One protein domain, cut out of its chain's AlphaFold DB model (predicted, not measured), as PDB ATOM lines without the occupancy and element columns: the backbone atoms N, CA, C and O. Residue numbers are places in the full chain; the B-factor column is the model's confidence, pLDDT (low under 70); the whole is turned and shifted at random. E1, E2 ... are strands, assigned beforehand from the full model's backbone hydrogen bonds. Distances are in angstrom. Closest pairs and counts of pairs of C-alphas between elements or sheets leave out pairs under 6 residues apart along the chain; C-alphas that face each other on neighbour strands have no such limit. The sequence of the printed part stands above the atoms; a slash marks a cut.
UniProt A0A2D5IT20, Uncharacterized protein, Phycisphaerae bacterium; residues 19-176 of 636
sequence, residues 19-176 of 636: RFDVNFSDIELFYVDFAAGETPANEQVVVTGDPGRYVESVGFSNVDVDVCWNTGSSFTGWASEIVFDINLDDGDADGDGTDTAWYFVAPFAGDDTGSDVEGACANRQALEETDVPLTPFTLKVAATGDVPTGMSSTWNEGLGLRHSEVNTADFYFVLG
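What this domain is: This is residues 19 to 176 of the 636 residues of an uncharacterized protein of Phycisphaerae bacterium (UniProt A0A2D5IT20). Two strongly twisted sheets lie face to face as a sandwich, their strands crossed at 35 degrees: a larger sheet of E1, E9, E3, E6 and E7, bowed where its long strands bend, and a smaller sheet of E2, E8, E4 and E5 over its hollow side. The printed part has 158 residues with nine named strands, E1 to E9 along the chain, and no named helix; the class is all strand, with under half of the residues, 73, in named elements. The larger sheet is branched, the smaller runs E2, E8, E4, E5, and both are antiparallel. The whole is compact, with a radius of gyration of the C-alphas of 15.8 A and spans of 47 by 33 by 24 A.

How they stand to each other: E3, residues 55 to 69, has E9, residues 164 to 175, on one side, with N 61 and O 170 2.9 A apart, within hydrogen-bond range. On the other side are E6, residues 120 to 126, and E7, residues 130 to 133, with N 65 and O 124 at 2.9 A and N 58 and O 132 at 3.0 A. E1, residues 19 to 29, pairs with E9, N 22 and O 171 at 2.8 A. In the smaller sheet, E8, residues 146 to 153, lies between E2, residues 44 to 47, and E4, residues 82 to 88, with N 46 and O 147 at 2.9 A and N 85 and O 150 at 2.9 A. E4 forms a hairpin with E5, residues 101 to 105, N 86 and O 103 at 2.9 A. Between the sheets, the closest C-alphas of E1 and E8 are those of Leu 29 and Ser 152, 5.3 A.

Where its parts are: E1 begins at C-alpha 19 (27.123, 190.004, 23.946), and E9, 29.8 A long, ends at C-alpha 175 (26.871, 184.522, 27.331). E3 is 35.6 A long and bends by 70 degrees at residue 62.

The domain as a whole: The C-alphas farthest apart, Asp 50 and Val 117, are 47.2 A apart. The printed part has no cut. Long links include E1 to E2 and E5 to E6. Residues 92 to 98 and 136 to 137 have pLDDT under 70.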
ATOM      1  N   ARG A  19      27.890 190.007  25.193       89.69
ATOM      2  CA  ARG A  19      27.123 190.004  23.946       89.69
ATOM      3  C   ARG A  19      28.059 189.881  22.749       89.69
ATOM      4  O   ARG A  19      29.056 190.602  22.660       89.69
ATOM      5  N   PHE A  20      27.690 189.011  21.819       92.31
ATOM      6  CA  PHE A  20      28.348 188.831  20.534       92.31
ATOM      7  C   PHE A  20      27.359 189.153  19.419       92.31
ATOM      8  O   PHE A  20      26.319 188.511  19.330       92.31
ATOM      9  N   ASP A  21      27.686 190.136  18.582       92.50
ATOM     10  CA  ASP A  21      26.870 190.534  17.431       92.50
ATOM     11  C   ASP A  21      27.424 189.925  16.130       92.50
ATOM     12  O   ASP A  21      28.638 189.941  15.883       92.50
ATOM     13  N   VAL A  22      26.525 189.417  15.289       94.75
ATOM     14  CA  VAL A  22      26.780 188.827  13.972       94.75
ATOM     15  C   VAL A  22      25.861 189.487  12.954       94.75
ATOM     16  O   VAL A  22      24.645 189.496  13.113       94.75
ATOM     17  N   ASN A  23      26.432 190.004  11.870       93.50
ATOM     18  CA  ASN A  23      25.665 190.745  10.873       93.50
ATOM     19  C   ASN A  23      25.669 189.987   9.545       93.50
ATOM     20  O   ASN A  23      26.722 189.550   9.068       93.50
ATOM     21  N   PHE A  24      24.503 189.893   8.918       95.06
ATOM     22  CA  PHE A  24      24.290 189.305   7.604       95.06
ATOM     23  C   PHE A  24      23.788 190.379   6.639       95.06
ATOM     24  O   PHE A  24      22.954 191.218   6.977       95.06
ATOM     25  N   SER A  25      24.316 190.377   5.420       94.00
ATOM     26  CA  SER A  25      23.903 191.314   4.376       94.00
ATOM     27  C   SER A  25      24.222 190.747   3.007       94.00
ATOM     28  O   SER A  25      25.306 190.181   2.833       94.00
ATOM     29  N   ASP A  26      23.333 190.970   2.044       93.81
ATOM     30  CA  ASP A  26      23.477 190.519   0.659       93.81
ATOM     31  C   ASP A  26      23.724 188.995   0.553       93.81
ATOM     32  O   ASP A  26      24.624 188.549  -0.170       93.81
ATOM     33  N   ILE A  27      22.958 188.188   1.303       94.56
ATOM     34  CA  ILE A  27      23.055 186.716   1.277       94.56
ATOM     35  C   ILE A  27      21.791 186.066   0.713       94.56
ATOM     36  O   ILE A  27      20.672 186.517   0.938       94.56
ATOM     37  N   GLU A  28      21.977 184.966  -0.005       94.31
ATOM     38  CA  GLU A  28      20.890 184.127  -0.501       94.31
ATOM     39  C   GLU A  28      20.633 182.984   0.485       94.31
ATOM     40  O   GLU A  28      21.573 182.304   0.900       94.31
ATOM     41  N   LEU A  29      19.367 182.765   0.840       94.50
ATOM     42  CA  LEU A  29      18.953 181.689   1.735       94.50
ATOM     43  C   LEU A  29      18.527 180.463   0.936       94.50
ATOM     44  O   LEU A  29      17.784 180.559  -0.045       94.50
ATOM     45  N   PHE A  30      18.973 179.301   1.395       94.25
ATOM     46  CA  PHE A  30      18.633 177.995   0.848       94.25
ATOM     47  C   PHE A  30      18.204 177.068   1.983       94.25
ATOM     48  O   PHE A  30      18.491 177.335   3.152       94.25
ATOM     49  N   TYR A  31      17.540 175.977   1.615       94.00
ATOM     50  CA  TYR A  31      17.335 174.861   2.527       94.00
ATOM     51  C   TYR A  31      18.672 174.228   2.924       94.00
ATOM     52  O   TYR A  31      19.539 174.048   2.064       94.00
ATOM     53  N   VAL A  32      18.806 173.874   4.201       92.94
ATOM     54  CA  VAL A  32      19.963 173.164   4.759       92.94
ATOM     55  C   VAL A  32      19.462 171.933   5.509       92.94
ATOM     56  O   VAL A  32      18.623 172.045   6.402       92.94
ATOM     57  N   ASP A  33      19.980 170.753   5.162       91.25
ATOM     58  CA  ASP A  33      19.655 169.513   5.870       91.25
ATOM     59  C   ASP A  33      20.602 169.309   7.062       91.25
ATOM     60  O   ASP A  33      21.589 168.568   7.002       91.25
ATOM     61  N   PHE A  34      20.315 169.999   8.168       88.25
ATOM     62  CA  PHE A  34      21.105 169.886   9.398       88.25
ATOM     63  C   PHE A  34      21.101 168.463   9.973       88.25
ATOM     64  O   PHE A  34      22.112 168.026  10.516       88.25
ATOM     65  N   ALA A  35      20.013 167.705   9.785       84.56
ATOM     66  CA  ALA A  35      19.928 166.307  10.211       84.56
ATOM     67  C   ALA A  35      20.864 165.390   9.399       84.56
ATOM     68  O   ALA A  35      21.336 164.369   9.900       84.56
ATOM     69  N   ALA A  36      21.178 165.760   8.154       86.62
ATOM     70  CA  ALA A  36      22.216 165.114   7.354       86.62
ATOM     71  C   ALA A  36      23.640 165.639   7.639       86.62
ATOM     72  O   ALA A  36      24.599 165.173   7.012       86.62
ATOM     73  N   GLY A  37      23.799 166.578   8.579       86.00
ATOM     74  CA  GLY A  37      25.074 167.199   8.936       86.00
ATOM     75  C   GLY A  37      25.543 168.273   7.950       86.00
ATOM     76  O   GLY A  37      26.745 168.538   7.862       86.00
ATOM     77  N   GLU A  38      24.632 168.857   7.167       90.69
ATOM     78  CA  GLU A  38      24.945 170.014   6.326       90.69
ATOM     79  C   GLU A  38      25.099 171.288   7.171       90.69
ATOM     80  O   GLU A  38      24.533 171.404   8.259       90.69
ATOM     81  N   THR A  39      25.870 172.257   6.666       90.69
ATOM     82  CA  THR A  39      25.989 173.588   7.278       90.69
ATOM     83  C   THR A  39      25.627 174.689   6.279       90.69
ATOM     84  O   THR A  39      25.793 174.499   5.065       90.69
ATOM     85  N   PRO A  40      25.137 175.850   6.749       90.56
ATOM     86  CA  PRO A  40      24.781 176.958   5.874       90.56
ATOM     87  C   PRO A  40      26.002 177.490   5.118       90.56
ATOM     88  O   PRO A  40      27.077 177.693   5.678       90.56
ATOM     89  N   ALA A  41      25.851 177.795   3.829       90.25
ATOM     90  CA  ALA A  41      26.959 178.327   3.025       90.25
ATOM     91  C   ALA A  41      27.433 179.728   3.480       90.25
ATOM     92  O   ALA A  41      28.537 180.161   3.146       90.25
ATOM     93  N   ASN A  42      26.579 180.434   4.217       93.31
ATOM     94  CA  ASN A  42      26.760 181.746   4.835       93.31
ATOM     95  C   ASN A  42      27.197 181.664   6.311       93.31
ATOM     96  O   ASN A  42      27.089 182.665   7.020       93.31
ATOM     97  N   GLU A  43      27.674 180.504   6.770       94.56
ATOM     98  CA  GLU A  43      28.149 180.294   8.138       94.56
ATOM     99  C   GLU A  43      29.225 181.320   8.553       94.56
ATOM    100  O   GLU A  43      30.217 181.552   7.852       94.56
ATOM    101  N   GLN A  44      29.038 181.916   9.730       94.81
ATOM    102  CA  GLN A  44      29.980 182.802  10.404       94.81
ATOM    103  C   GLN A  44      30.327 182.222  11.777       94.81
ATOM    104  O   GLN A  44      29.473 182.114  12.653       94.81
ATOM    105  N   VAL A  45      31.596 181.860  11.977       93.88
ATOM    106  CA  VAL A  45      32.081 181.309  13.251       93.88
ATOM    107  C   VAL A  45      32.556 182.427  14.175       93.88
ATOM    108  O   VAL A  45      33.505 183.151  13.857       93.88
ATOM    109  N   VAL A  46      31.924 182.539  15.341       93.31
ATOM    110  CA  VAL A  46      32.287 183.483  16.401       93.31
ATOM    111  C   VAL A  46      33.190 182.793  17.420       93.31
ATOM    112  O   VAL A  46      32.795 181.825  18.058       93.31
ATOM    113  N   VAL A  47      34.409 183.304  17.604       91.56
ATOM    114  CA  VAL A  47      35.350 182.788  18.614       91.56
ATOM    115  C   VAL A  47      35.140 183.556  19.914       91.56
ATOM    116  O   VAL A  47      35.567 184.708  20.030       91.56
ATOM    117  N   THR A  48      34.485 182.929  20.889       85.50
ATOM    118  CA  THR A  48      34.092 183.589  22.147       85.50
ATOM    119  C   THR A  48      35.256 183.713  23.129       85.50
ATOM    120  O   THR A  48      35.380 184.716  23.825       85.50
ATOM    121  N   GLY A  49      36.147 182.715  23.147       79.81
ATOM    122  CA  GLY A  49      37.224 182.607  24.134       79.81
ATOM    123  C   GLY A  49      36.794 182.025  25.485       79.81
ATOM    124  O   GLY A  49      37.662 181.864  26.343       79.81
ATOM    125  N   ASP A  50      35.521 181.645  25.629       81.19
ATOM    126  CA  ASP A  50      34.907 181.156  26.869       81.19
ATOM    127  C   ASP A  50      34.267 179.760  26.656       81.19
ATOM    128  O   ASP A  50      33.042 179.624  26.654       81.19
ATOM    129  N   PRO A  51      35.065 178.696  26.420       82.44
ATOM    130  CA  PRO A  51      34.534 177.353  26.178       82.44
ATOM    131  C   PRO A  51      33.744 176.829  27.386       82.44
ATOM    132  O   PRO A  51      34.198 176.938  28.525       82.44
ATOM    133  N   GLY A  52      32.588 176.215  27.129       76.81
ATOM    134  CA  GLY A  52      31.692 175.659  28.147       76.81
ATOM    135  C   GLY A  52      30.809 176.682  28.866       76.81
ATOM    136  O   GLY A  52      30.050 176.292  29.749       76.81
ATOM    137  N   ARG A  53      30.891 177.972  28.514       81.69
ATOM    138  CA  ARG A  53      30.061 179.030  29.104       81.69
ATOM    139  C   ARG A  53      28.635 178.977  28.554       81.69
ATOM    140  O   ARG A  53      28.459 178.812  27.350       81.69
ATOM    141  N   TYR A  54      27.634 179.119  29.416       83.56
ATOM    142  CA  TYR A  54      26.227 179.033  29.015       83.56
ATOM    143  C   TYR A  54      25.751 180.266  28.245       83.56
ATOM    144  O   TYR A  54      26.208 181.385  28.495       83.56
ATOM    145  N   VAL A  55      24.820 180.045  27.320       86.69
ATOM    146  CA  VAL A  55      24.145 181.096  26.551       86.69
ATOM    147  C   VAL A  55      22.813 181.420  27.230       86.69
ATOM    148  O   VAL A  55      21.993 180.533  27.437       86.69
ATOM    149  N   GLU A  56      22.609 182.682  27.605       84.12
ATOM    150  CA  GLU A  56      21.395 183.158  28.292       84.12
ATOM    151  C   GLU A  56      20.272 183.493  27.317       84.12
ATOM    152  O   GLU A  56      19.111 183.157  27.544       84.12
ATOM    153  N   SER A  57      20.613 184.181  26.233       88.69
ATOM    154  CA  SER A  57      19.649 184.579  25.220       88.69
ATOM    155  C   SER A  57      20.301 184.664  23.852       88.69
ATOM    156  O   SER A  57      21.521 184.800  23.699       88.69
ATOM    157  N   VAL A  58      19.447 184.592  22.846       94.81
ATOM    158  CA  VAL A  58      19.753 184.925  21.462       94.81
ATOM    159  C   VAL A  58      18.776 185.995  21.017       94.81
ATOM    160  O   VAL A  58      17.703 186.146  21.592       94.81
ATOM    161  N   GLY A  59      19.109 186.753  19.989       94.44
ATOM    162  CA  GLY A  59      18.188 187.756  19.497       94.44
ATOM    163  C   GLY A  59      18.563 188.280  18.136       94.44
ATOM    164  O   GLY A  59      19.608 187.957  17.573       94.44
ATOM    165  N   PHE A  60      17.665 189.080  17.588       97.12
ATOM    166  CA  PHE A  60      17.817 189.634  16.255       97.12
ATOM    167  C   PHE A  60      17.228 191.034  16.169       97.12
ATOM    168  O   PHE A  60      16.366 191.429  16.951       97.12
ATOM    169  N   SER A  61      17.705 191.804  15.202       96.00
ATOM    170  CA  SER A  61      17.181 193.124  14.862       96.00
ATOM    171  C   SER A  61      17.478 193.435  13.400       96.00
ATOM    172  O   SER A  61      18.235 192.710  12.750       96.00
ATOM    173  N   ASN A  62      16.906 194.522  12.870       96.38
ATOM    174  CA  ASN A  62      17.253 195.024  11.536       96.38
ATOM    175  C   ASN A  62      17.148 193.954  10.419       96.38
ATOM    176  O   ASN A  62      17.910 193.963   9.449       96.38
ATOM    177  N   VAL A  63      16.206 193.019  10.572       97.62
ATOM    178  CA  VAL A  63      15.967 191.932   9.622       97.62
ATOM    179  C   VAL A  63      15.125 192.478   8.479       97.62
ATOM    180  O   VAL A  63      13.998 192.916   8.693       97.62
ATOM    181  N   ASP A  64      15.683 192.464   7.276       97.19
ATOM    182  CA  ASP A  64      15.084 192.912   6.024       97.19
ATOM    183  C   ASP A  64      15.356 191.847   4.958       97.19
ATOM    184  O   ASP A  64      16.492 191.674   4.508       97.19
ATOM    185  N   VAL A  65      14.318 191.096   4.588       96.94
ATOM    186  CA  VAL A  65      14.434 189.914   3.727       96.94
ATOM    187  C   VAL A  65      13.399 189.969   2.615       96.94
ATOM    188  O   VAL A  65      12.231 190.277   2.840       96.94
ATOM    189  N   ASP A  66      13.817 189.634   1.403       96.94
ATOM    190  CA  ASP A  66      12.946 189.457   0.253       96.94
ATOM    191  C   ASP A  66      12.625 187.968   0.073       96.94
ATOM    192  O   ASP A  66      13.469 187.171  -0.340       96.94
ATOM    193  N   VAL A  67      11.378 187.599   0.376       96.00
ATOM    194  CA  VAL A  67      10.875 186.220   0.315       96.00
ATOM    195  C   VAL A  67      10.400 185.904  -1.096       96.00
ATOM    196  O   VAL A  67       9.495 186.568  -1.614       96.00
ATOM    197  N   CYS A  68      11.021 184.928  -1.757       93.75
ATOM    198  CA  CYS A  68      10.894 184.754  -3.201       93.75
ATOM    199  C   CYS A  68       9.965 183.603  -3.603       93.75
ATOM    200  O   CYS A  68       9.971 182.525  -3.017       93.75
ATOM    201  N   TRP A  69       9.217 183.805  -4.692       94.31
ATOM    202  CA  TRP A  69       8.612 182.717  -5.458       94.31
ATOM    203  C   TRP A  69       9.434 182.511  -6.723       94.31
ATOM    204  O   TRP A  69       9.384 183.319  -7.651       94.31
ATOM    205  N   ASN A  70      10.220 181.440  -6.780       90.12
ATOM    206  CA  ASN A  70      11.073 181.180  -7.937       90.12
ATOM    207  C   ASN A  70      10.291 180.604  -9.106       90.12
ATOM    208  O   ASN A  70       9.391 179.786  -8.936       90.12
ATOM    209  N   THR A  71      10.709 180.963 -10.319       91.25
ATOM    210  CA  THR A  71      10.185 180.321 -11.524       91.25
ATOM    211  C   THR A  71      10.471 178.822 -11.511       91.25
ATOM    212  O   THR A  71      11.628 178.409 -11.421       91.25
ATOM    213  N   GLY A  72       9.419 178.020 -11.666       85.00
ATOM    214  CA  GLY A  72       9.479 176.561 -11.614       85.00
ATOM    215  C   GLY A  72       9.236 175.952 -10.231       85.00
ATOM    216  O   GLY A  72       9.157 174.728 -10.150       85.00
ATOM    217  N   SER A  73       9.074 176.767  -9.182       87.38
ATOM    218  CA  SER A  73       8.577 176.311  -7.881       87.38
ATOM    219  C   SER A  73       7.045 176.280  -7.863       87.38
ATOM    220  O   SER A  73       6.381 177.145  -8.439       87.38
ATOM    221  N   SER A  74       6.479 175.275  -7.190       87.12
ATOM    222  CA  SER A  74       5.021 175.149  -7.023       87.12
ATOM    223  C   SER A  74       4.464 176.080  -5.944       87.12
ATOM    224  O   SER A  74       3.254 176.300  -5.914       87.12
ATOM    225  N   PHE A  75       5.327 176.632  -5.089       84.31
ATOM    226  CA  PHE A  75       4.946 177.433  -3.934       84.31
ATOM    227  C   PHE A  75       5.835 178.672  -3.819       84.31
ATOM    228  O   PHE A  75       6.946 178.738  -4.336       84.31
ATOM    229  N   THR A  76       5.323 179.693  -3.149       89.81
ATOM    230  CA  THR A  76       6.163 180.801  -2.701       89.81
ATOM    231  C   THR A  76       6.916 180.361  -1.451       89.81
ATOM    232  O   THR A  76       6.372 179.564  -0.689       89.81
ATOM    233  N   GLY A  77       8.138 180.850  -1.229       88.38
ATOM    234  CA  GLY A  77       8.759 180.682   0.084       88.38
ATOM    235  C   GLY A  77       7.893 181.342   1.160       88.38
ATOM    236  O   GLY A  77       7.258 182.367   0.890       88.38
ATOM    237  N   TRP A  78       7.847 180.776   2.363       94.12
ATOM    238  CA  TRP A  78       7.158 181.402   3.492       94.12
ATOM    239  C   TRP A  78       8.132 182.142   4.394       94.12
ATOM    240  O   TRP A  78       9.228 181.663   4.676       94.12
ATOM    241  N   ALA A  79       7.734 183.327   4.856       95.12
ATOM    242  CA  ALA A  79       8.555 184.107   5.774       95.12
ATOM    243  C   ALA A  79       8.827 183.342   7.081       95.12
ATOM    244  O   ALA A  79       9.939 183.409   7.603       95.12
ATOM    245  N   SER A  80       7.846 182.569   7.555       94.31
ATOM    246  CA  SER A  80       7.928 181.692   8.728       94.31
ATOM    247  C   SER A  80       9.012 180.616   8.649       94.31
ATOM    248  O   SER A  80       9.461 180.135   9.686       94.31
ATOM    249  N   GLU A  81       9.474 180.263   7.447       94.19
ATOM    250  CA  GLU A  81      10.495 179.231   7.240       94.19
ATOM    251  C   GLU A  81      11.923 179.772   7.357       94.19
ATOM    252  O   GLU A  81      12.868 178.982   7.384       94.19
ATOM    253  N   ILE A  82      12.098 181.095   7.395       95.94
ATOM    254  CA  ILE A  82      13.402 181.744   7.536       95.94
ATOM    255  C   ILE A  82      13.820 181.694   8.999       95.94
ATOM    256  O   ILE A  82      13.064 182.115   9.875       95.94
ATOM    257  N   VAL A  83      15.045 181.244   9.255       96.94
ATOM    258  CA  VAL A  83      15.594 181.138  10.609       96.94
ATOM    259  C   VAL A  83      17.022 181.669  10.677       96.94
ATOM    260  O   VAL A  83      17.767 181.628   9.696       96.94
ATOM    261  N   PHE A  84      17.400 182.173  11.848       97.62
ATOM    262  CA  PHE A  84      18.797 182.232  12.261       97.62
ATOM    263  C   PHE A  84      19.200 180.883  12.835       97.62
ATOM    264  O   PHE A  84      18.447 180.301  13.614       97.62
ATOM    265  N   ASP A  85      20.397 180.436  12.484       95.94
ATOM    266  CA  ASP A  85      20.982 179.185  12.943       95.94
ATOM    267  C   ASP A  85      22.123 179.507  13.918       95.94
ATOM    268  O   ASP A  85      22.975 180.347  13.618       95.94
ATOM    269  N   ILE A  86      22.186 178.836  15.064       95.44
ATOM    270  CA  ILE A  86      23.322 178.909  15.992       95.44
ATOM    271  C   ILE A  86      23.671 177.504  16.477       95.44
ATOM    272  O   ILE A  86      22.800 176.770  16.930       95.44
ATOM    273  N   ASN A  87      24.938 177.111  16.362       93.25
ATOM    274  CA  ASN A  87      25.402 175.807  16.823       93.25
ATOM    275  C   ASN A  87      26.022 175.935  18.218       93.25
ATOM    276  O   ASN A  87      26.966 176.708  18.417       93.25
ATOM    277  N   LEU A  88      25.465 175.201  19.179       92.50
ATOM    278  CA  LEU A  88      25.833 175.234  20.593       92.50
ATOM    279  C   LEU A  88      26.013 173.812  21.115       92.50
ATOM    280  O   LEU A  88      25.491 172.866  20.541       92.50
ATOM    281  N   ASP A  89      26.748 173.671  22.212       89.25
ATOM    282  CA  ASP A  89      26.891 172.407  22.926       89.25
ATOM    283  C   ASP A  89      25.697 172.199  23.858       89.25
ATOM    284  O   ASP A  89      25.420 173.026  24.729       89.25
ATOM    285  N   ASP A  90      24.973 171.112  23.630       82.69
ATOM    286  CA  ASP A  90      23.778 170.699  24.366       82.69
ATOM    287  C   ASP A  90      24.071 169.541  25.339       82.69
ATOM    288  O   ASP A  90      23.191 169.091  26.069       82.69
ATOM    289  N   GLY A  91      25.324 169.071  25.384       73.44
ATOM    290  CA  GLY A  91      25.743 167.936  26.192       73.44
ATOM    291  C   GLY A  91      25.208 166.577  25.729       73.44
ATOM    292  O   GLY A  91      25.076 165.712  26.597       73.44
ATOM    293  N   ASP A  92      24.928 166.393  24.429       68.38
ATOM    294  CA  ASP A  92      24.367 165.156  23.844       68.38
ATOM    295  C   ASP A  92      22.966 164.857  24.413       68.38
ATOM    296  O   ASP A  92      22.617 163.722  24.750       68.38
ATOM    297  N   ALA A  93      22.158 165.911  24.592       60.44
ATOM    298  CA  ALA A  93      20.814 165.806  25.159       60.44
ATOM    299  C   ALA A  93      19.856 165.032  24.238       60.44
ATOM    300  O   ALA A  93      18.891 164.426  24.713       60.44
ATOM    301  N   ASP A  94      20.125 165.032  22.934       58.66
ATOM    302  CA  ASP A  94      19.358 164.317  21.914       58.66
ATOM    303  C   ASP A  94      19.880 162.893  21.617       58.66
ATOM    304  O   ASP A  94      19.186 162.102  20.964       58.66
ATOM    305  N   GLY A  95      21.045 162.520  22.161       56.69
ATOM    306  CA  GLY A  95      21.641 161.190  22.039       56.69
ATOM    307  C   GLY A  95      22.199 160.876  20.648       56.69
ATOM    308  O   GLY A  95      22.328 159.691  20.300       56.69
ATOM    309  N   ASP A  96      22.486 161.894  19.832       60.84
ATOM    310  CA  ASP A  96      23.027 161.739  18.481       60.84
ATOM    311  C   ASP A  96      24.528 161.369  18.457       60.84
ATOM    312  O   ASP A  96      25.067 160.931  17.429       60.84
ATOM    313  N   GLY A  97      25.185 161.422  19.623       59.34
ATOM    314  CA  GLY A  97      26.588 161.078  19.819       59.34
ATOM    315  C   GLY A  97      27.553 162.220  19.501       59.34
ATOM    316  O   GLY A  97      28.763 161.972  19.370       59.34
ATOM    317  N   THR A  98      27.044 163.442  19.365       64.12
ATOM    318  CA  THR A  98      27.801 164.686  19.319       64.12
ATOM    319  C   THR A  98      27.406 165.592  20.480       64.12
ATOM    320  O   THR A  98      26.268 165.622  20.914       64.12
ATOM    321  N   ASP A  99      28.371 166.354  20.991       74.62
ATOM    322  CA  ASP A  99      28.111 167.325  22.056       74.62
ATOM    323  C   ASP A  99      27.681 168.685  21.459       74.62
ATOM    324  O   ASP A  99      28.012 169.711  22.038       74.62
ATOM    325  N   THR A 100      27.101 168.755  20.250       80.25
ATOM    326  CA  THR A 100      26.730 170.037  19.611       80.25
ATOM    327  C   THR A 100      25.516 169.934  18.692       80.25
ATOM    328  O   THR A 100      25.566 169.205  17.706       80.25
ATOM    329  N   ALA A 101      24.520 170.795  18.896       84.88
ATOM    330  CA  ALA A 101      23.286 170.855  18.116       84.88
ATOM    331  C   ALA A 101      23.027 172.256  17.525       84.88
ATOM    332  O   ALA A 101      23.511 173.276  18.026       84.88
ATOM    333  N   TRP A 102      22.252 172.311  16.435       90.00
ATOM    334  CA  TRP A 102      21.794 173.567  15.831       90.00
ATOM    335  C   TRP A 102      20.470 174.016  16.445       90.00
ATOM    336  O   TRP A 102      19.480 173.288  16.426       90.00
ATOM    337  N   TYR A 103      20.455 175.243  16.952       91.12
ATOM    338  CA  TYR A 103      19.280 175.918  17.478       91.12
ATOM    339  C   TYR A 103      18.801 176.990  16.495       91.12
ATOM    340  O   TYR A 103      19.616 177.679  15.873       91.12
ATOM    341  N   PHE A 104      17.480 177.138  16.369       93.88
ATOM    342  CA  PHE A 104      16.855 177.987  15.357       93.88
ATOM    343  C   PHE A 104      15.968 179.064  15.968       93.88
ATOM    344  O   PHE A 104      15.175 178.796  16.870       93.88
ATOM    345  N   VAL A 105      16.048 180.275  15.416       94.50
ATOM    346  CA  VAL A 105      15.192 181.404  15.805       94.50
ATOM    347  C   VAL A 105      14.534 182.002  14.573       94.50
ATOM    348  O   VAL A 105      15.221 182.482  13.672       94.50
ATOM    349  N   ALA A 106      13.201 182.006  14.540       95.00
ATOM    350  CA  ALA A 106      12.425 182.511  13.410       95.00
ATOM    351  C   ALA A 106      12.001 183.981  13.623       95.00
ATOM    352  O   ALA A 106      11.159 184.245  14.486       95.00
ATOM    353  N   PRO A 107      12.502 184.951  12.831       95.88
ATOM    354  CA  PRO A 107      12.082 186.353  12.930       95.88
ATOM    355  C   PRO A 107      10.634 186.613  12.487       95.88
ATOM    356  O   PRO A 107      10.078 187.662  12.810       95.88
ATOM    357  N   PHE A 108      10.015 185.676  11.764       95.69
ATOM    358  CA  PHE A 108       8.660 185.800  11.216       95.69
ATOM    359  C   PHE A 108       7.771 184.602  11.582       95.69
ATOM    360  O   PHE A 108       6.993 184.121  10.761       95.69
ATOM    361  N   ALA A 109       7.903 184.082  12.808       90.06
ATOM    362  CA  ALA A 109       7.133 182.927  13.272       90.06
ATOM    363  C   ALA A 109       5.617 183.094  13.015       90.06
ATOM    364  O   ALA A 109       5.007 184.075  13.445       90.06
ATOM    365  N   GLY A 110       5.019 182.131  12.305       89.50
ATOM    366  CA  GLY A 110       3.596 182.126  11.937       89.50
ATOM    367  C   GLY A 110       3.206 182.992  10.728       89.50
ATOM    368  O   GLY A 110       2.025 183.042  10.387       89.50
ATOM    369  N   ASP A 111       4.150 183.675  10.073       92.62
ATOM    370  CA  ASP A 111       3.903 184.387   8.812       92.62
ATOM    371  C   ASP A 111       4.104 183.464   7.593       92.62
ATOM    372  O   ASP A 111       5.152 183.468   6.944       92.62
ATOM    373  N   ASP A 112       3.070 182.697   7.246       92.00
ATOM    374  CA  ASP A 112       3.071 181.772   6.098       92.00
ATOM    375  C   ASP A 112       2.806 182.489   4.761       92.00
ATOM    376  O   ASP A 112       2.011 182.058   3.918       92.00
ATOM    377  N   THR A 113       3.432 183.653   4.570       90.81
ATOM    378  CA  THR A 113       3.252 184.473   3.373       90.81
ATOM    379  C   THR A 113       4.573 184.752   2.661       90.81
ATOM    380  O   THR A 113       5.629 184.901   3.272       90.81
ATOM    381  N   GLY A 114       4.495 184.870   1.334       89.50
ATOM    382  CA  GLY A 114       5.629 185.149   0.453       89.50
ATOM    383  C   GLY A 114       5.249 186.106  -0.675       89.50
ATOM    384  O   GLY A 114       4.407 186.990  -0.501       89.50
ATOM    385  N   SER A 115       5.877 185.955  -1.841       91.56
ATOM    386  CA  SER A 115       5.447 186.613  -3.082       91.56
ATOM    387  C   SER A 115       4.173 185.984  -3.653       91.56
ATOM    388  O   SER A 115       4.097 184.765  -3.770       91.56
ATOM    389  N   ASP A 116       3.232 186.816  -4.109       91.31
ATOM    390  CA  ASP A 116       2.022 186.402  -4.844       91.31
ATOM    391  C   ASP A 116       2.267 186.208  -6.355       91.31
ATOM    392  O   ASP A 116       1.350 185.899  -7.122       91.31
ATOM    393  N   VAL A 117       3.493 186.465  -6.821       92.44
ATOM    394  CA  VAL A 117       3.860 186.426  -8.240       92.44
ATOM    395  C   VAL A 117       5.106 185.570  -8.431       92.44
ATOM    396  O   VAL A 117       6.169 185.879  -7.891       92.44
ATOM    397  N   GLU A 118       4.983 184.531  -9.256       92.94
ATOM    398  CA  GLU A 118       6.107 183.696  -9.684       92.94
ATOM    399  C   GLU A 118       7.191 184.544 -10.378       92.94
ATOM    400  O   GLU A 118       6.915 185.368 -11.254       92.94
ATOM    401  N   GLY A 119       8.446 184.322  -9.996       91.12
ATOM    402  CA  GLY A 119       9.612 185.080 -10.445       91.12
ATOM    403  C   GLY A 119       9.809 186.424  -9.734       91.12
ATOM    404  O   GLY A 119      10.642 187.215 -10.180       91.12
ATOM    405  N   ALA A 120       9.055 186.704  -8.667       93.69
ATOM    406  CA  ALA A 120       9.195 187.906  -7.848       93.69
ATOM    407  C   ALA A 120       9.398 187.556  -6.368       93.69
ATOM    408  O   ALA A 120       9.164 186.424  -5.944       93.69
ATOM    409  N   CYS A 121       9.816 188.554  -5.590       94.44
ATOM    410  CA  CYS A 121       9.973 188.448  -4.146       94.44
ATOM    411  C   CYS A 121       9.107 189.499  -3.444       94.44
ATOM    412  O   CYS A 121       8.819 190.558  -4.014       94.44
ATOM    413  N   ALA A 122       8.685 189.199  -2.220       95.62
ATOM    414  CA  ALA A 122       7.967 190.115  -1.353       95.62
ATOM    415  C   ALA A 122       8.793 190.399  -0.099       95.62
ATOM    416  O   ALA A 122       9.254 189.486   0.577       95.62
ATOM    417  N   ASN A 123       8.942 191.679   0.211       96.69
ATOM    418  CA  ASN A 123       9.751 192.137   1.329       96.69
ATOM    419  C   ASN A 123       9.073 191.855   2.683       96.69
ATOM    420  O   ASN A 123       7.852 192.007   2.813       96.69
ATOM    421  N   ARG A 124       9.861 191.457   3.684       96.56
ATOM    422  CA  ARG A 124       9.470 191.242   5.083       96.56
ATOM    423  C   ARG A 124      10.507 191.870   5.999       96.56
ATOM    424  O   ARG A 124      11.703 191.793   5.731       96.56
ATOM    425  N   GLN A 125      10.032 192.502   7.071       96.88
ATOM    426  CA  GLN A 125      10.890 193.265   7.969       96.88
ATOM    427  C   GLN A 125      10.572 193.003   9.438       96.88
ATOM    428  O   GLN A 125       9.429 193.167   9.862       96.88
ATOM    429  N   ALA A 126      11.600 192.661  10.211       93.06
ATOM    430  CA  ALA A 126      11.597 192.643  11.671       93.06
ATOM    431  C   ALA A 126      12.725 193.569  12.148       93.06
ATOM    432  O   ALA A 126      13.874 193.171  12.338       93.06
ATOM    433  N   LEU A 127      12.406 194.865  12.227       92.94
ATOM    434  CA  LEU A 127      13.403 195.922  12.435       92.94
ATOM    435  C   LEU A 127      13.732 196.165  13.911       92.94
ATOM    436  O   LEU A 127      14.831 196.625  14.215       92.94
ATOM    437  N   GLU A 128      12.777 195.915  14.806       93.38
ATOM    438  CA  GLU A 128      12.970 196.094  16.245       93.38
ATOM    439  C   GLU A 128      13.829 194.964  16.819       93.38
ATOM    440  O   GLU A 128      13.771 193.828  16.352       93.38
ATOM    441  N   GLU A 129      14.644 195.293  17.824       93.44
ATOM    442  CA  GLU A 129      15.420 194.285  18.545       93.44
ATOM    443  C   GLU A 129      14.473 193.378  19.330       93.44
ATOM    444  O   GLU A 129      13.662 193.854  20.127       93.44
ATOM    445  N   THR A 130      14.577 192.081  19.068       94.75
ATOM    446  CA  THR A 130      13.824 191.024  19.735       94.75
ATOM    447  C   THR A 130      14.812 190.115  20.445       94.75
ATOM    448  O   THR A 130      15.701 189.551  19.807       94.75
ATOM    449  N   ASP A 131      14.639 189.983  21.756       92.00
ATOM    450  CA  ASP A 131      15.406 189.070  22.599       92.00
ATOM    451  C   ASP A 131      14.591 187.796  22.836       92.00
ATOM    452  O   ASP A 131      13.392 187.853  23.116       92.00
ATOM    453  N   VAL A 132      15.247 186.651  22.698       90.62
ATOM    454  CA  VAL A 132      14.682 185.315  22.866       90.62
ATOM    455  C   VAL A 132      15.473 184.626  23.981       90.62
ATOM    456  O   VAL A 132      16.572 184.114  23.736       90.62
ATOM    457  N   PRO A 133      14.950 184.639  25.220       85.31
ATOM    458  CA  PRO A 133      15.573 183.948  26.340       85.31
ATOM    459  C   PRO A 133      15.663 182.447  26.067       85.31
ATOM    460  O   PRO A 133      14.691 181.835  25.618       85.31
ATOM    461  N   LEU A 134      16.818 181.856  26.360       82.44
ATOM    462  CA  LEU A 134      17.006 180.413  26.328       82.44
ATOM    463  C   LEU A 134      16.701 179.819  27.701       82.44
ATOM    464  O   LEU A 134      16.784 180.497  28.728       82.44
ATOM    465  N   THR A 135      16.375 178.527  27.730       74.94
ATOM    466  CA  THR A 135      16.265 177.805  28.995       74.94
ATOM    467  C   THR A 135      17.627 177.840  29.697       74.94
ATOM    468  O   THR A 135      18.623 177.414  29.101       74.94
ATOM    469  N   PRO A 136      17.707 178.338  30.942       69.88
ATOM    470  CA  PRO A 136      18.974 178.461  31.649       69.88
ATOM    471  C   PRO A 136      19.750 177.142  31.682       69.88
ATOM    472  O   PRO A 136      19.168 176.074  31.843       69.88
ATOM    473  N   PHE A 137      21.073 177.230  31.534       68.31
ATOM    474  CA  PHE A 137      22.006 176.105  31.677       68.31
ATOM    475  C   PHE A 137      21.783 174.913  30.720       68.31
ATOM    476  O   PHE A 137      22.308 173.827  30.963       68.31
ATOM    477  N   THR A 138      21.057 175.109  29.613       75.06
ATOM    478  CA  THR A 138      20.809 174.050  28.613       75.06
ATOM    479  C   THR A 138      21.812 174.050  27.467       75.06
ATOM    480  O   THR A 138      22.289 172.991  27.075       75.06
ATOM    481  N   LEU A 139      22.174 175.230  26.957       86.19
ATOM    482  CA  LEU A 139      23.051 175.383  25.798       86.19
ATOM    483  C   LEU A 139      24.300 176.173  26.182       86.19
ATOM    484  O   LEU A 139      24.216 177.238  26.801       86.19
ATOM    485  N   LYS A 140      25.475 175.666  25.814       86.12
ATOM    486  CA  LYS A 140      26.767 176.280  26.142       86.12
ATOM    487  C   LYS A 140      27.663 176.414  24.917       86.12
ATOM    488  O   LYS A 140      27.458 175.793  23.881       86.12
ATOM    489  N   VAL A 141      28.684 177.248  25.033       88.31
ATOM    490  CA  VAL A 141      29.743 177.349  24.031       88.31
ATOM    491  C   VAL A 141      30.478 176.012  23.958       88.31
ATOM    492  O   VAL A 141      30.903 175.486  24.988       88.31
ATOM    493  N   ALA A 142      30.698 175.503  22.746       85.69
ATOM    494  CA  ALA A 142      31.438 174.267  22.530       85.69
ATOM    495  C   ALA A 142      32.824 174.285  23.199       85.69
ATOM    496  O   ALA A 142      33.445 175.334  23.396       85.69
ATOM    497  N   ALA A 143      33.375 173.104  23.486       82.50
ATOM    498  CA  ALA A 143      34.698 172.964  24.106       82.50
ATOM    499  C   ALA A 143      35.843 173.639  23.313       82.50
ATOM    500  O   ALA A 143      36.912 173.912  23.865       82.50
ATOM    501  N   THR A 144      35.637 173.905  22.021       85.12
ATOM    502  CA  THR A 144      36.562 174.656  21.159       85.12
ATOM    503  C   THR A 144      36.566 176.161  21.441       85.12
ATOM    504  O   THR A 144      37.568 176.817  21.154       85.12
ATOM    505  N   GLY A 145      35.494 176.704  22.027       83.44
ATOM    506  CA  GLY A 145      35.254 178.141  22.173       83.44
ATOM    507  C   GLY A 145      34.602 178.791  20.945       83.44
ATOM    508  O   GLY A 145      34.401 180.009  20.942       83.44
ATOM    509  N   ASP A 146      34.291 178.002  19.916       91.56
ATOM    510  CA  ASP A 146      33.723 178.461  18.650       91.56
ATOM    511  C   ASP A 146      32.195 178.315  18.663       91.56
ATOM    512  O   ASP A 146      31.674 177.296  19.112       91.56
ATOM    513  N   VAL A 147      31.493 179.321  18.140       93.75
ATOM    514  CA  VAL A 147      30.033 179.337  17.968       93.75
ATOM    515  C   VAL A 147      29.717 179.638  16.498       93.75
ATOM    516  O   VAL A 147      29.755 180.801  16.081       93.75
ATOM    517  N   PRO A 148      29.486 178.606  15.671       95.56
ATOM    518  CA  PRO A 148      28.963 178.765  14.319       95.56
ATOM    519  C   PRO A 148      27.570 179.395  14.313       95.56
ATOM    520  O   PRO A 148      26.696 178.995  15.077       95.56
ATOM    521  N   THR A 149      27.354 180.360  13.424       96.12
ATOM    522  CA  THR A 149      26.057 181.018  13.211       96.12
ATOM    523  C   THR A 149      25.726 181.109  11.727       96.12
ATOM    524  O   THR A 149      26.631 181.179  10.899       96.12
ATOM    525  N   GLY A 150      24.448 181.132  11.372       96.00
ATOM    526  CA  GLY A 150      23.979 181.174   9.993       96.00
ATOM    527  C   GLY A 150      22.576 181.755   9.865       96.00
ATOM    528  O   GLY A 150      21.959 182.174  10.842       96.00
ATOM    529  N   MET A 151      22.099 181.799   8.628       96.94
ATOM    530  CA  MET A 151      20.683 181.973   8.319       96.94
ATOM    531  C   MET A 151      20.310 180.985   7.225       96.94
ATOM    532  O   MET A 151      21.048 180.864   6.241       96.94
ATOM    533  N   SER A 152      19.154 180.349   7.350       96.06
ATOM    534  CA  SER A 152      18.708 179.316   6.423       96.06
ATOM    535  C   SER A 152      17.194 179.359   6.210       96.06
ATOM    536  O   SER A 152      16.475 180.161   6.814       96.06
ATOM    537  N   SER A 153      16.716 178.528   5.285       93.38
ATOM    538  CA  SER A 153      15.303 178.163   5.194       93.38
ATOM    539  C   SER A 153      15.119 176.745   5.724       93.38
ATOM    540  O   SER A 153      15.915 175.855   5.429       93.38
ATOM    541  N   THR A 154      14.044 176.519   6.466       90.56
ATOM    542  CA  THR A 154      13.696 175.202   7.020       90.56
ATOM    543  C   THR A 154      12.904 174.322   6.052       90.56
ATOM    544  O   THR A 154      12.737 173.128   6.304       90.56
ATOM    545  N   TRP A 155      12.448 174.862   4.917       87.62
ATOM    546  CA  TRP A 155      11.601 174.135   3.976       87.62
ATOM    547  C   TRP A 155      12.338 173.651   2.735       87.62
ATOM    548  O   TRP A 155      13.007 174.412   2.034       87.62
ATOM    549  N   ASN A 156      12.136 172.373   2.413       87.44
ATOM    550  CA  ASN A 156      12.710 171.734   1.240       87.44
ATOM    551  C   ASN A 156      11.638 171.340   0.222       87.44
ATOM    552  O   ASN A 156      10.916 170.362   0.400       87.44
ATOM    553  N   GLU A 157      11.615 172.022  -0.921       82.94
ATOM    554  CA  GLU A 157      10.777 171.632  -2.063       82.94
ATOM    555  C   GLU A 157      11.456 170.639  -3.031       82.94
ATOM    556  O   GLU A 157      10.906 170.292  -4.077       82.94
ATOM    557  N   GLY A 158      12.681 170.196  -2.729       85.25
ATOM    558  CA  GLY A 158      13.433 169.214  -3.517       85.25
ATOM    559  C   GLY A 158      14.026 169.743  -4.828       85.25
ATOM    560  O   GLY A 158      14.580 168.964  -5.607       85.25
ATOM    561  N   LEU A 159      13.925 171.051  -5.093       86.75
ATOM    562  CA  LEU A 159      14.415 171.685  -6.325       86.75
ATOM    563  C   LEU A 159      15.791 172.352  -6.176       86.75
ATOM    564  O   LEU A 159      16.407 172.694  -7.188       86.75
ATOM    565  N   GLY A 160      16.277 172.539  -4.943       86.19
ATOM    566  CA  GLY A 160      17.541 173.231  -4.662       86.19
ATOM    567  C   GLY A 160      17.551 174.694  -5.119       86.19
ATOM    568  O   GLY A 160      18.606 175.231  -5.460       86.19
ATOM    569  N   LEU A 161      16.373 175.318  -5.205       89.25
ATOM    570  CA  LEU A 161      16.227 176.726  -5.554       89.25
ATOM    571  C   LEU A 161      16.427 177.604  -4.314       89.25
ATOM    572  O   LEU A 161      16.258 177.163  -3.180       89.25
ATOM    573  N   ARG A 162      16.802 178.861  -4.553       90.81
ATOM    574  CA  ARG A 162      16.973 179.886  -3.518       90.81
ATOM    575  C   ARG A 162      15.636 180.215  -2.877       90.81
ATOM    576  O   ARG A 162      14.758 180.677  -3.582       90.81
ATOM    577  N   HIS A 163      15.484 180.097  -1.569       92.56
ATOM    578  CA  HIS A 163      14.231 180.439  -0.892       92.56
ATOM    579  C   HIS A 163      14.005 181.957  -0.803       92.56
ATOM    580  O   HIS A 163      12.976 182.463  -1.248       92.56
ATOM    581  N   SER A 164      14.997 182.692  -0.295       92.31
ATOM    582  CA  SER A 164      14.894 184.129   0.006       92.31
ATOM    583  C   SER A 164      16.230 184.857  -0.176       92.31
ATOM    584  O   SER A 164      17.272 184.227  -0.363       92.31
ATOM    585  N   GLU A 165      16.212 186.187  -0.126       93.81
ATOM    586  CA  GLU A 165      17.401 187.047  -0.183       93.81
ATOM    587  C   GLU A 165      17.406 188.017   1.003       93.81
ATOM    588  O   GLU A 165      16.470 188.792   1.182       93.81
ATOM    589  N   VAL A 166      18.440 187.964   1.840       96.12
ATOM    590  CA  VAL A 166      18.600 188.862   2.990       96.12
ATOM    591  C   VAL A 166      19.306 190.126   2.530       96.12
ATOM    592  O   VAL A 166      20.477 190.087   2.143       96.12
ATOM    593  N   ASN A 167      18.615 191.257   2.641       96.12
ATOM    594  CA  ASN A 167      19.200 192.571   2.411       96.12
ATOM    595  C   ASN A 167      20.095 192.943   3.599       96.12
ATOM    596  O   ASN A 167      21.288 193.206   3.436       96.12
ATOM    597  N   THR A 168      19.531 192.893   4.807       96.62
ATOM    598  CA  THR A 168      20.247 193.063   6.077       96.62
ATOM    599  C   THR A 168      19.616 192.208   7.166       96.62
ATOM    600  O   THR A 168      18.412 191.980   7.149       96.62
ATOM    601  N   ALA A 169      20.411 191.759   8.126       96.62
ATOM    602  CA  ALA A 169      19.933 191.140   9.351       96.62
ATOM    603  C   ALA A 169      21.035 191.196  10.410       96.62
ATOM    604  O   ALA A 169      22.182 190.854  10.122       96.62
ATOM    605  N   ASP A 170      20.691 191.606  11.625       95.88
ATOM    606  CA  ASP A 170      21.603 191.580  12.764       95.88
ATOM    607  C   ASP A 170      21.133 190.487  13.728       95.88
ATOM    608  O   ASP A 170      19.967 190.453  14.115       95.88
ATOM    609  N   PHE A 171      22.040 189.593  14.101       96.88
ATOM    610  CA  PHE A 171      21.843 188.517  15.065       96.88
ATOM    611  C   PHE A 171      22.791 188.722  16.239       96.88
ATOM    612  O   PHE A 171      23.890 189.249  16.072       96.88
ATOM    613  N   TYR A 172      22.405 188.297  17.430       94.75
ATOM    614  CA  TYR A 172      23.306 188.285  18.568       94.75
ATOM    615  C   TYR A 172      23.008 187.121  19.502       94.75
ATOM    616  O   TYR A 172      21.917 186.555  19.504       94.75
ATOM    617  N   PHE A 173      23.988 186.801  20.337       94.50
ATOM    618  CA  PHE A 173      23.808 185.917  21.482       94.50
ATOM    619  C   PHE A 173      24.539 186.470  22.702       94.50
ATOM    620  O   PHE A 173      25.515 187.223  22.579       94.50
ATOM    621  N   VAL A 174      24.042 186.123  23.886       91.00
ATOM    622  CA  VAL A 174      24.541 186.610  25.172       91.00
ATOM    623  C   VAL A 174      25.040 185.432  25.990       91.00
ATOM    624  O   VAL A 174      24.290 184.505  26.279       91.00
ATOM    625  N   LEU A 175      26.317 185.467  26.368       86.69
ATOM    626  CA  LEU A 175      26.871 184.522  27.331       86.69
ATOM    627  C   LEU A 175      26.569 184.988  28.752       86.69
ATOM    628  O   LEU A 175      26.836 186.150  29.088       86.69
ATOM    629  N   GLY A 176      26.066 184.064  29.567       75.56
ATOM    630  CA  GLY A 176      25.729 184.315  30.963       75.56
ATOM    631  C   GLY A 176      26.914 184.340  31.902       75.56
ATOM    632  O   GLY A 176      28.059 184.261  31.468       75.56
TER     633      GLY A 176